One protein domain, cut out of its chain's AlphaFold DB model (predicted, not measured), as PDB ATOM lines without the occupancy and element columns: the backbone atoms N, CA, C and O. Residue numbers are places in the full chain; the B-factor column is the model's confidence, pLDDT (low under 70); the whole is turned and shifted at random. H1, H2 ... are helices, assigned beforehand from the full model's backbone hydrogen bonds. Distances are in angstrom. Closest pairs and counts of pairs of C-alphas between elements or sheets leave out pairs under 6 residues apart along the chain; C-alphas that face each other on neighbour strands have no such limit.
ATOM      1  N   PHE A  23      29.623 -51.957 -27.690       85.44
ATOM      2  CA  PHE A  23      29.725 -53.040 -26.708       85.44
ATOM      3  C   PHE A  23      29.279 -54.384 -27.310       85.44
ATOM      4  O   PHE A  23      30.034 -55.352 -27.295       85.44
ATOM      5  N   HIS A  24      28.117 -54.414 -27.968       90.44
ATOM      6  CA  HIS A  24      27.590 -55.626 -28.603       90.44
ATOM      7  C   HIS A  24      28.439 -56.095 -29.790       90.44
ATOM      8  O   HIS A  24      28.612 -57.298 -29.997       90.44
ATOM      9  N   VAL A  25      29.014 -55.159 -30.551       89.00
ATOM     10  CA  VAL A  25      29.957 -55.493 -31.631       89.00
ATOM     11  C   VAL A  25      31.205 -56.174 -31.062       89.00
ATOM     12  O   VAL A  25      31.663 -57.181 -31.603       89.00
ATOM     13  N   SER A  26      31.729 -55.671 -29.942       86.94
ATOM     14  CA  SER A  26      32.909 -56.237 -29.276       86.94
ATOM     15  C   SER A  26      32.648 -57.645 -28.729       86.94
ATOM     16  O   SER A  26      33.478 -58.541 -28.922       86.94
ATOM     17  N   ASP A  27      31.481 -57.872 -28.123       87.81
ATOM     18  CA  ASP A  27      31.059 -59.196 -27.644       87.81
ATOM     19  C   ASP A  27      30.921 -60.199 -28.797       87.81
ATOM     20  O   ASP A  27      31.414 -61.328 -28.715       87.81
ATOM     21  N   SER A  28      30.308 -59.780 -29.909       91.50
ATOM     22  CA  SER A  28      30.136 -60.622 -31.099       91.50
ATOM     23  C   SER A  28      31.482 -61.045 -31.698       91.50
ATOM     24  O   SER A  28      31.686 -62.221 -32.012       91.50
ATOM     25  N   ILE A  29      32.437 -60.112 -31.783       89.19
ATOM     26  CA  ILE A  29      33.798 -60.395 -32.254       89.19
ATOM     27  C   ILE A  29      34.514 -61.366 -31.308       89.19
ATOM     28  O   ILE A  29      35.139 -62.320 -31.770       89.19
ATOM     29  N   SER A  30      34.399 -61.159 -29.996       85.94
ATOM     30  CA  SER A  30      35.021 -62.022 -28.983       85.94
ATOM     31  C   SER A  30      34.493 -63.457 -29.062       85.94
ATOM     32  O   SER A  30      35.271 -64.418 -29.074       85.94
ATOM     33  N   SER A  31      33.171 -63.603 -29.186       89.50
ATOM     34  CA  SER A  31      32.508 -64.897 -29.366       89.50
ATOM     35  C   SER A  31      32.967 -65.585 -30.654       89.50
ATOM     36  O   SER A  31      33.367 -66.754 -30.624       89.50
ATOM     37  N   PHE A  32      33.007 -64.848 -31.768       90.81
ATOM     38  CA  PHE A  32      33.480 -65.375 -33.045       90.81
ATOM     39  C   PHE A  32      34.931 -65.854 -32.968       90.81
ATOM     40  O   PHE A  32      35.220 -66.967 -33.397       90.81
ATOM     41  N   LEU A  33      35.844 -65.052 -32.414       86.75
ATOM     42  CA  LEU A  33      37.261 -65.412 -32.307       86.75
ATOM     43  C   LEU A  33      37.465 -66.649 -31.427       86.75
ATOM     44  O   LEU A  33      38.276 -67.510 -31.766       86.75
ATOM     45  N   THR A  34      36.696 -66.765 -30.344       85.44
ATOM     46  CA  THR A  34      36.709 -67.942 -29.465       85.44
ATOM     47  C   THR A  34      36.250 -69.193 -30.215       85.44
ATOM     48  O   THR A  34      36.948 -70.208 -30.225       85.44
ATOM     49  N   ALA A  35      35.113 -69.113 -30.912       84.44
ATOM     50  CA  ALA A  35      34.585 -70.220 -31.709       84.44
ATOM     51  C   ALA A  35      35.507 -70.585 -32.888       84.44
ATOM     52  O   ALA A  35      35.695 -71.761 -33.206       84.44
ATOM     53  N   TYR A  36      36.110 -69.583 -33.528       83.44
ATOM     54  CA  TYR A  36      37.053 -69.757 -34.624       83.44
ATOM     55  C   TYR A  36      38.331 -70.466 -34.154       83.44
ATOM     56  O   TYR A  36      38.764 -71.419 -34.804       83.44
ATOM     57  N   ALA A  37      38.893 -70.067 -33.008       77.94
ATOM     58  CA  ALA A  37      40.051 -70.729 -32.407       77.94
ATOM     59  C   ALA A  37      39.738 -72.187 -32.035       77.94
ATOM     60  O   ALA A  37      40.517 -73.077 -32.373       77.94
ATOM     61  N   ALA A  38      38.568 -72.449 -31.440       77.00
ATOM     62  CA  ALA A  38      38.127 -73.809 -31.125       77.00
ATOM     63  C   ALA A  38      37.993 -74.696 -32.377       77.00
ATOM     64  O   ALA A  38      38.338 -75.873 -32.344       77.00
ATOM     65  N   ARG A  39      37.521 -74.137 -33.501       77.31
ATOM     66  CA  ARG A  39      37.343 -74.883 -34.759       77.31
ATOM     67  C   ARG A  39      38.648 -75.118 -35.518       77.31
ATOM     68  O   ARG A  39      38.778 -76.131 -36.196       77.31
ATOM     69  N   THR A  40      39.570 -74.164 -35.481       76.75
ATOM     70  CA  THR A  40      40.780 -74.190 -36.320       76.75
ATOM     71  C   THR A  40      42.030 -74.631 -35.572       76.75
ATOM     72  O   THR A  40      43.062 -74.844 -36.204       76.75
ATOM     73  N   GLY A  41      41.970 -74.749 -34.244       64.12
ATOM     74  CA  GLY A  41      43.128 -75.044 -33.401       64.12
ATOM     75  C   GLY A  41      44.188 -73.934 -33.397       64.12
ATOM     76  O   GLY A  41      45.203 -74.060 -32.718       64.12
ATOM     77  N   THR A  42      43.983 -72.834 -34.133       61.47
ATOM     78  CA  THR A  42      44.899 -71.693 -34.124       61.47
ATOM     79  C   THR A  42      44.517 -70.785 -32.967       61.47
ATOM     80  O   THR A  42      43.554 -70.018 -33.055       61.47
ATOM     81  N   HIS A  43      45.264 -70.876 -31.866       56.28
ATOM     82  CA  HIS A  43      45.197 -69.871 -30.813       56.28
ATOM     83  C   HIS A  43      45.504 -68.506 -31.427       56.28
ATOM     84  O   HIS A  43      46.434 -68.359 -32.222       56.28
ATOM     85  N   ASN A  44      44.658 -67.531 -31.099       55.53
ATOM     86  CA  ASN A  44      44.690 -66.184 -31.647       55.53
ATOM     87  C   ASN A  44      46.143 -65.668 -31.674       55.53
ATOM     88  O   ASN A  44      46.822 -65.718 -30.649       55.53
ATOM     89  N   ALA A  45      46.640 -65.193 -32.821       51.78
ATOM     90  CA  ALA A  45      48.052 -64.809 -32.981       51.78
ATOM     91  C   ALA A  45      48.508 -63.755 -31.947       51.78
ATOM     92  O   ALA A  45      49.677 -63.702 -31.577       51.78
ATOM     93  N   ALA A  46      47.564 -62.965 -31.420       50.28
ATOM     94  CA  ALA A  46      47.791 -62.032 -30.319       50.28
ATOM     95  C   ALA A  46      48.075 -62.721 -28.964       50.28
ATOM     96  O   ALA A  46      48.889 -62.224 -28.192       50.28
ATOM     97  N   ALA A  47      47.455 -63.871 -28.680       48.66
ATOM     98  CA  ALA A  47      47.735 -64.670 -27.486       48.66
ATOM     99  C   ALA A  47      49.053 -65.451 -27.622       48.66
ATOM    100  O   ALA A  47      49.799 -65.556 -26.655       48.66
ATOM    101  N   ALA A  48      49.385 -65.923 -28.830       50.06
ATOM    102  CA  ALA A  48      50.684 -66.540 -29.105       50.06
ATOM    103  C   ALA A  48      51.841 -65.533 -28.956       50.06
ATOM    104  O   ALA A  48      52.868 -65.873 -28.380       50.06
ATOM    105  N   ALA A  49      51.660 -64.277 -29.378       47.50
ATOM    106  CA  ALA A  49      52.652 -63.219 -29.168       47.50
ATOM    107  C   ALA A  49      52.829 -62.842 -27.681       47.50
ATOM    108  O   ALA A  49      53.944 -62.549 -27.261       47.50
ATOM    109  N   ALA A  50      51.759 -62.892 -26.878       47.12
ATOM    110  CA  ALA A  50      51.827 -62.659 -25.432       47.12
ATOM    111  C   ALA A  50      52.407 -63.856 -24.648       47.12
ATOM    112  O   ALA A  50      53.048 -63.660 -23.622       47.12
ATOM    113  N   ALA A  51      52.221 -65.089 -25.129       48.62
ATOM    114  CA  ALA A  51      52.824 -66.291 -24.546       48.62
ATOM    115  C   ALA A  51      54.288 -66.504 -24.990       48.62
ATOM    116  O   ALA A  51      55.080 -67.100 -24.264       48.62
ATOM    117  N   THR A  68      43.795 -67.583 -44.825       62.25
ATOM    118  CA  THR A  68      42.829 -66.478 -44.976       62.25
ATOM    119  C   THR A  68      42.071 -66.185 -43.677       62.25
ATOM    120  O   THR A  68      41.823 -65.028 -43.350       62.25
ATOM    121  N   GLY A  69      41.751 -67.214 -42.886       69.31
ATOM    122  CA  GLY A  69      41.051 -67.032 -41.616       69.31
ATOM    123  C   GLY A  69      41.932 -66.489 -40.478       69.31
ATOM    124  O   GLY A  69      41.425 -65.784 -39.608       69.31
ATOM    125  N   GLY A  70      43.253 -66.707 -40.517       72.56
ATOM    126  CA  GLY A  70      44.199 -66.090 -39.576       72.56
ATOM    127  C   GLY A  70      44.309 -64.573 -39.771       72.56
ATOM    128  O   GLY A  70      44.304 -63.818 -38.798       72.56
ATOM    129  N   VAL A  71      44.307 -64.111 -41.027       77.38
ATOM    130  CA  VAL A  71      44.288 -62.674 -41.362       77.38
ATOM    131  C   VAL A  71      42.998 -62.015 -40.867       77.38
ATOM    132  O   VAL A  71      43.051 -60.947 -40.257       77.38
ATOM    133  N   VAL A  72      41.848 -62.668 -41.063       83.44
ATOM    134  CA  VAL A  72      40.547 -62.180 -40.573       83.44
ATOM    135  C   VAL A  72      40.527 -62.112 -39.045       83.44
ATOM    136  O   VAL A  72      40.122 -61.092 -38.486       83.44
ATOM    137  N   ALA A  73      41.027 -63.141 -38.355       82.50
ATOM    138  CA  ALA A  73      41.101 -63.146 -36.895       82.50
ATOM    139  C   ALA A  73      41.978 -62.002 -36.346       82.50
ATOM    140  O   ALA A  73      41.594 -61.323 -35.387       82.50
ATOM    141  N   ALA A  74      43.118 -61.726 -36.987       78.69
ATOM    142  CA  ALA A  74      43.994 -60.614 -36.619       78.69
ATOM    143  C   ALA A  74      43.330 -59.244 -36.853       78.69
ATOM    144  O   ALA A  74      43.404 -58.363 -35.992       78.69
ATOM    145  N   GLN A  75      42.648 -59.066 -37.990       84.00
ATOM    146  CA  GLN A  75      41.908 -57.837 -38.297       84.00
ATOM    147  C   GLN A  75      40.772 -57.592 -37.296       84.00
ATOM    148  O   GLN A  75      40.640 -56.481 -36.782       84.00
ATOM    149  N   LEU A  76      40.003 -58.631 -36.960       86.44
ATOM    150  CA  LEU A  76      38.920 -58.558 -35.978       86.44
ATOM    151  C   LEU A  76      39.438 -58.247 -34.571       86.44
ATOM    152  O   LEU A  76      38.885 -57.387 -33.888       86.44
ATOM    153  N   THR A  77      40.544 -58.873 -34.162       81.50
ATOM    154  CA  THR A  77      41.188 -58.587 -32.871       81.50
ATOM    155  C   THR A  77      41.651 -57.128 -32.794       81.50
ATOM    156  O   THR A  77      41.435 -56.454 -31.787       81.50
ATOM    157  N   ARG A  78      42.245 -56.597 -33.874       80.62
ATOM    158  CA  ARG A  78      42.624 -55.178 -33.951       80.62
ATOM    159  C   ARG A  78      41.404 -54.263 -33.854       80.62
ATOM    160  O   ARG A  78      41.455 -53.282 -33.119       80.62
ATOM    161  N   LEU A  79      40.323 -54.584 -34.561       86.56
ATOM    162  CA  LEU A  79      39.091 -53.796 -34.536       86.56
ATOM    163  C   LEU A  79      38.481 -53.753 -33.130       86.56
ATOM    164  O   LEU A  79      38.152 -52.675 -32.645       86.56
ATOM    165  N   MET A  80      38.433 -54.890 -32.435       83.44
ATOM    166  CA  MET A  80      37.970 -54.976 -31.048       83.44
ATOM    167  C   MET A  80      38.781 -54.073 -30.102       83.44
ATOM    168  O   MET A  80      38.213 -53.383 -29.258       83.44
ATOM    169  N   ASN A  81      40.106 -54.027 -30.262       78.75
ATOM    170  CA  ASN A  81      40.972 -53.149 -29.468       78.75
ATOM    171  C   ASN A  81      40.791 -51.660 -29.818       78.75
ATOM    172  O   ASN A  81      40.876 -50.808 -28.933       78.75
ATOM    173  N   GLY A  82      40.512 -51.347 -31.087       78.38
ATOM    174  CA  GLY A  82      40.170 -49.995 -31.536       78.38
ATOM    175  C   GLY A  82      38.845 -49.501 -30.953       78.38
ATOM    176  O   GLY A  82      38.776 -48.373 -30.474       78.38
ATOM    177  N   LEU A  83      37.821 -50.361 -30.899       74.19
ATOM    178  CA  LEU A  83      36.525 -50.042 -30.284       74.19
ATOM    179  C   LEU A  83      36.632 -49.751 -28.780       74.19
ATOM    180  O   LEU A  83      35.876 -48.936 -28.260       74.19
ATOM    181  N   GLN A  84      37.589 -50.378 -28.091       71.81
ATOM    182  CA  GLN A  84      37.867 -50.139 -26.670       71.81
ATOM    183  C   GLN A  84      38.685 -48.860 -26.406       71.81
ATOM    184  O   GLN A  84      39.048 -48.603 -25.261       71.81
ATOM    185  N   GLY A  85      39.030 -48.079 -27.440       65.88
ATOM    186  CA  GLY A  85      39.832 -46.856 -27.301       65.88
ATOM    187  C   GLY A  85      41.302 -47.099 -26.934       65.88
ATOM    188  O   GLY A  85      42.007 -46.161 -26.580       65.88
ATOM    189  N   LYS A  86      41.780 -48.349 -27.013       63.34
ATOM    190  CA  LYS A  86      43.169 -48.731 -26.684       63.34
ATOM    191  C   LYS A  86      44.148 -48.500 -27.839       63.34
ATOM    192  O   LYS A  86      45.353 -48.643 -27.655       63.34
ATOM    193  N   ILE A  87      43.639 -48.183 -29.028       63.66
ATOM    194  CA  ILE A  87      44.440 -47.841 -30.205       63.66
ATOM    195  C   ILE A  87      44.194 -46.368 -30.509       63.66
ATOM    196  O   ILE A  87      43.070 -45.980 -30.823       63.66
ATOM    197  N   ASP A  88      45.251 -45.562 -30.430       64.81
ATOM    198  CA  ASP A  88      45.207 -44.171 -30.863       64.81
ATOM    199  C   ASP A  88      45.087 -44.129 -32.395       64.81
ATOM    200  O   ASP A  88      46.041 -44.379 -33.141       64.81
ATOM    201  N   TYR A  89      43.864 -43.891 -32.872       59.66
ATOM    202  CA  TYR A  89      43.541 -43.864 -34.297       59.66
ATOM    203  C   TYR A  89      44.316 -42.779 -35.048       59.66
ATOM    204  O   TYR A  89      44.585 -42.965 -36.234       59.66
ATOM    205  N   ALA A  90      44.712 -41.689 -34.380       58.12
ATOM    206  CA  ALA A  90      45.537 -40.650 -34.990       58.12
ATOM    207  C   ALA A  90      46.952 -41.177 -35.269       58.12
ATOM    208  O   ALA A  90      47.400 -41.157 -36.412       58.12
ATOM    209  N   ALA A  91      47.595 -41.789 -34.269       61.06
ATOM    210  CA  ALA A  91      48.929 -42.375 -34.418       61.06
ATOM    211  C   ALA A  91      48.967 -43.508 -35.461       61.06
ATOM    212  O   ALA A  91      49.929 -43.646 -36.219       61.06
ATOM    213  N   PHE A  92      47.909 -44.321 -35.534       64.06
ATOM    214  CA  PHE A  92      47.810 -45.393 -36.528       64.06
ATOM    215  C   PHE A  92      47.495 -44.873 -37.939       64.06
ATOM    216  O   PHE A  92      48.045 -45.380 -38.920       64.06
ATOM    217  N   SER A  93      46.639 -43.851 -38.054       65.62
ATOM    218  CA  SER A  93      46.374 -43.165 -39.321       65.62
ATOM    219  C   SER A  93      47.646 -42.524 -39.866       65.62
ATOM    220  O   SER A  93      47.928 -42.665 -41.054       65.62
ATOM    221  N   ASP A  94      48.448 -41.897 -39.009       66.06
ATOM    222  CA  ASP A  94      49.731 -41.304 -39.388       66.06
ATOM    223  C   ASP A  94      50.746 -42.373 -39.810       66.06
ATOM    224  O   ASP A  94      51.466 -42.188 -40.792       66.06
ATOM    225  N   LEU A  95      50.749 -43.539 -39.156       70.62
ATOM    226  CA  LEU A  95      51.590 -44.672 -39.542       70.62
ATOM    227  C   LEU A  95      51.219 -45.214 -40.934       70.62
ATOM    228  O   LEU A  95      52.091 -45.351 -41.791       70.62
ATOM    229  N   ILE A  96      49.938 -45.491 -41.199       68.69
ATOM    230  CA  ILE A  96      49.489 -45.969 -42.521       68.69
ATOM    231  C   ILE A  96      49.664 -44.888 -43.592       68.69
ATOM    232  O   ILE A  96      50.059 -45.193 -44.718       68.69
ATOM    233  N   SER A  97      49.411 -43.625 -43.252       66.44
ATOM    234  CA  SER A  97      49.622 -42.498 -44.165       66.44
ATOM    235  C   SER A  97      51.104 -42.315 -44.494       66.44
ATOM    236  O   SER A  97      51.432 -42.022 -45.640       66.44
ATOM    237  N   SER A  98      52.004 -42.577 -43.544       58.62
ATOM    238  CA  SER A  98      53.452 -42.630 -43.771       58.62
ATOM    239  C   SER A  98      53.839 -43.773 -44.716       58.62
ATOM    240  O   SER A  98      54.608 -43.563 -45.650       58.62
ATOM    241  N   PHE A  99      53.235 -44.960 -44.579       65.25
ATOM    242  CA  PHE A  99      53.465 -46.070 -45.516       65.25
ATOM    243  C   PHE A  99      52.918 -45.803 -46.927       65.25
ATOM    244  O   PHE A  99      53.569 -46.166 -47.904       65.25
ATOM    245  N   ASN A 100      51.774 -45.128 -47.052       60.09
ATOM    246  CA  ASN A 100      51.203 -44.753 -48.351       60.09
ATOM    247  C   ASN A 100      51.862 -43.500 -48.968       60.09
ATOM    248  O   ASN A 100      51.752 -43.286 -50.174       60.09
TER     249      ASN A 100
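This is residues 23 to 51 and 68 to 100 of the 228 residues of an uncharacterized protein of Melanopsichium pennsylvanicum 4 (UniProt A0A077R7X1). Two long helices, H1 and H3, pack side by side, running opposite ways; short H2 meets H3 near its first residue, Ala 45, and points away from it, about perpendicular, and H4 sticks out as a free arm. The printed part has 62 residues, helices H1, H2, H3, H4 in order and no named strand: all helix, only just loose, close to compact, radius of gyration of the C-alphas 13.1 A, spans 37 by 25 by 23 A.

Start at H1, residues 23 to 40: its residues 26 to 33 alone touch H3, residues 68 to 83, at a shallow tilt of 26 degrees, closest C-alphas Ser 26 and Met 80, 5.5 A. H2, residues 45 to 51, touches residues 70 to 77 alone of H3, about perpendicular at 74 degrees, closest C-alphas Ala 45 and Ala 74, 6.9 A. H4, residues 89 to 100, is close to H3 but not clearly touching, closest C-alphas Gly 82 and Tyr 89, 7.5 A. In each helix every O i to N i+4 pair is within hydrogen-bond range.

Find C-alpha 23 at (29.725, -53.040, -26.708); H1 runs 25.7 A from there. H2 measures 9.8 A, H3 22.9 A; H4 runs 16.0 A to C-alpha 100 at (51.203, -44.753, -48.351).

Residues 52 to 67 are not printed; C-alphas 51 and 68 are 22.7 A apart. Both links printed whole are tight. The model's pLDDT is under 70 at 28 residues, among them 41 to 51.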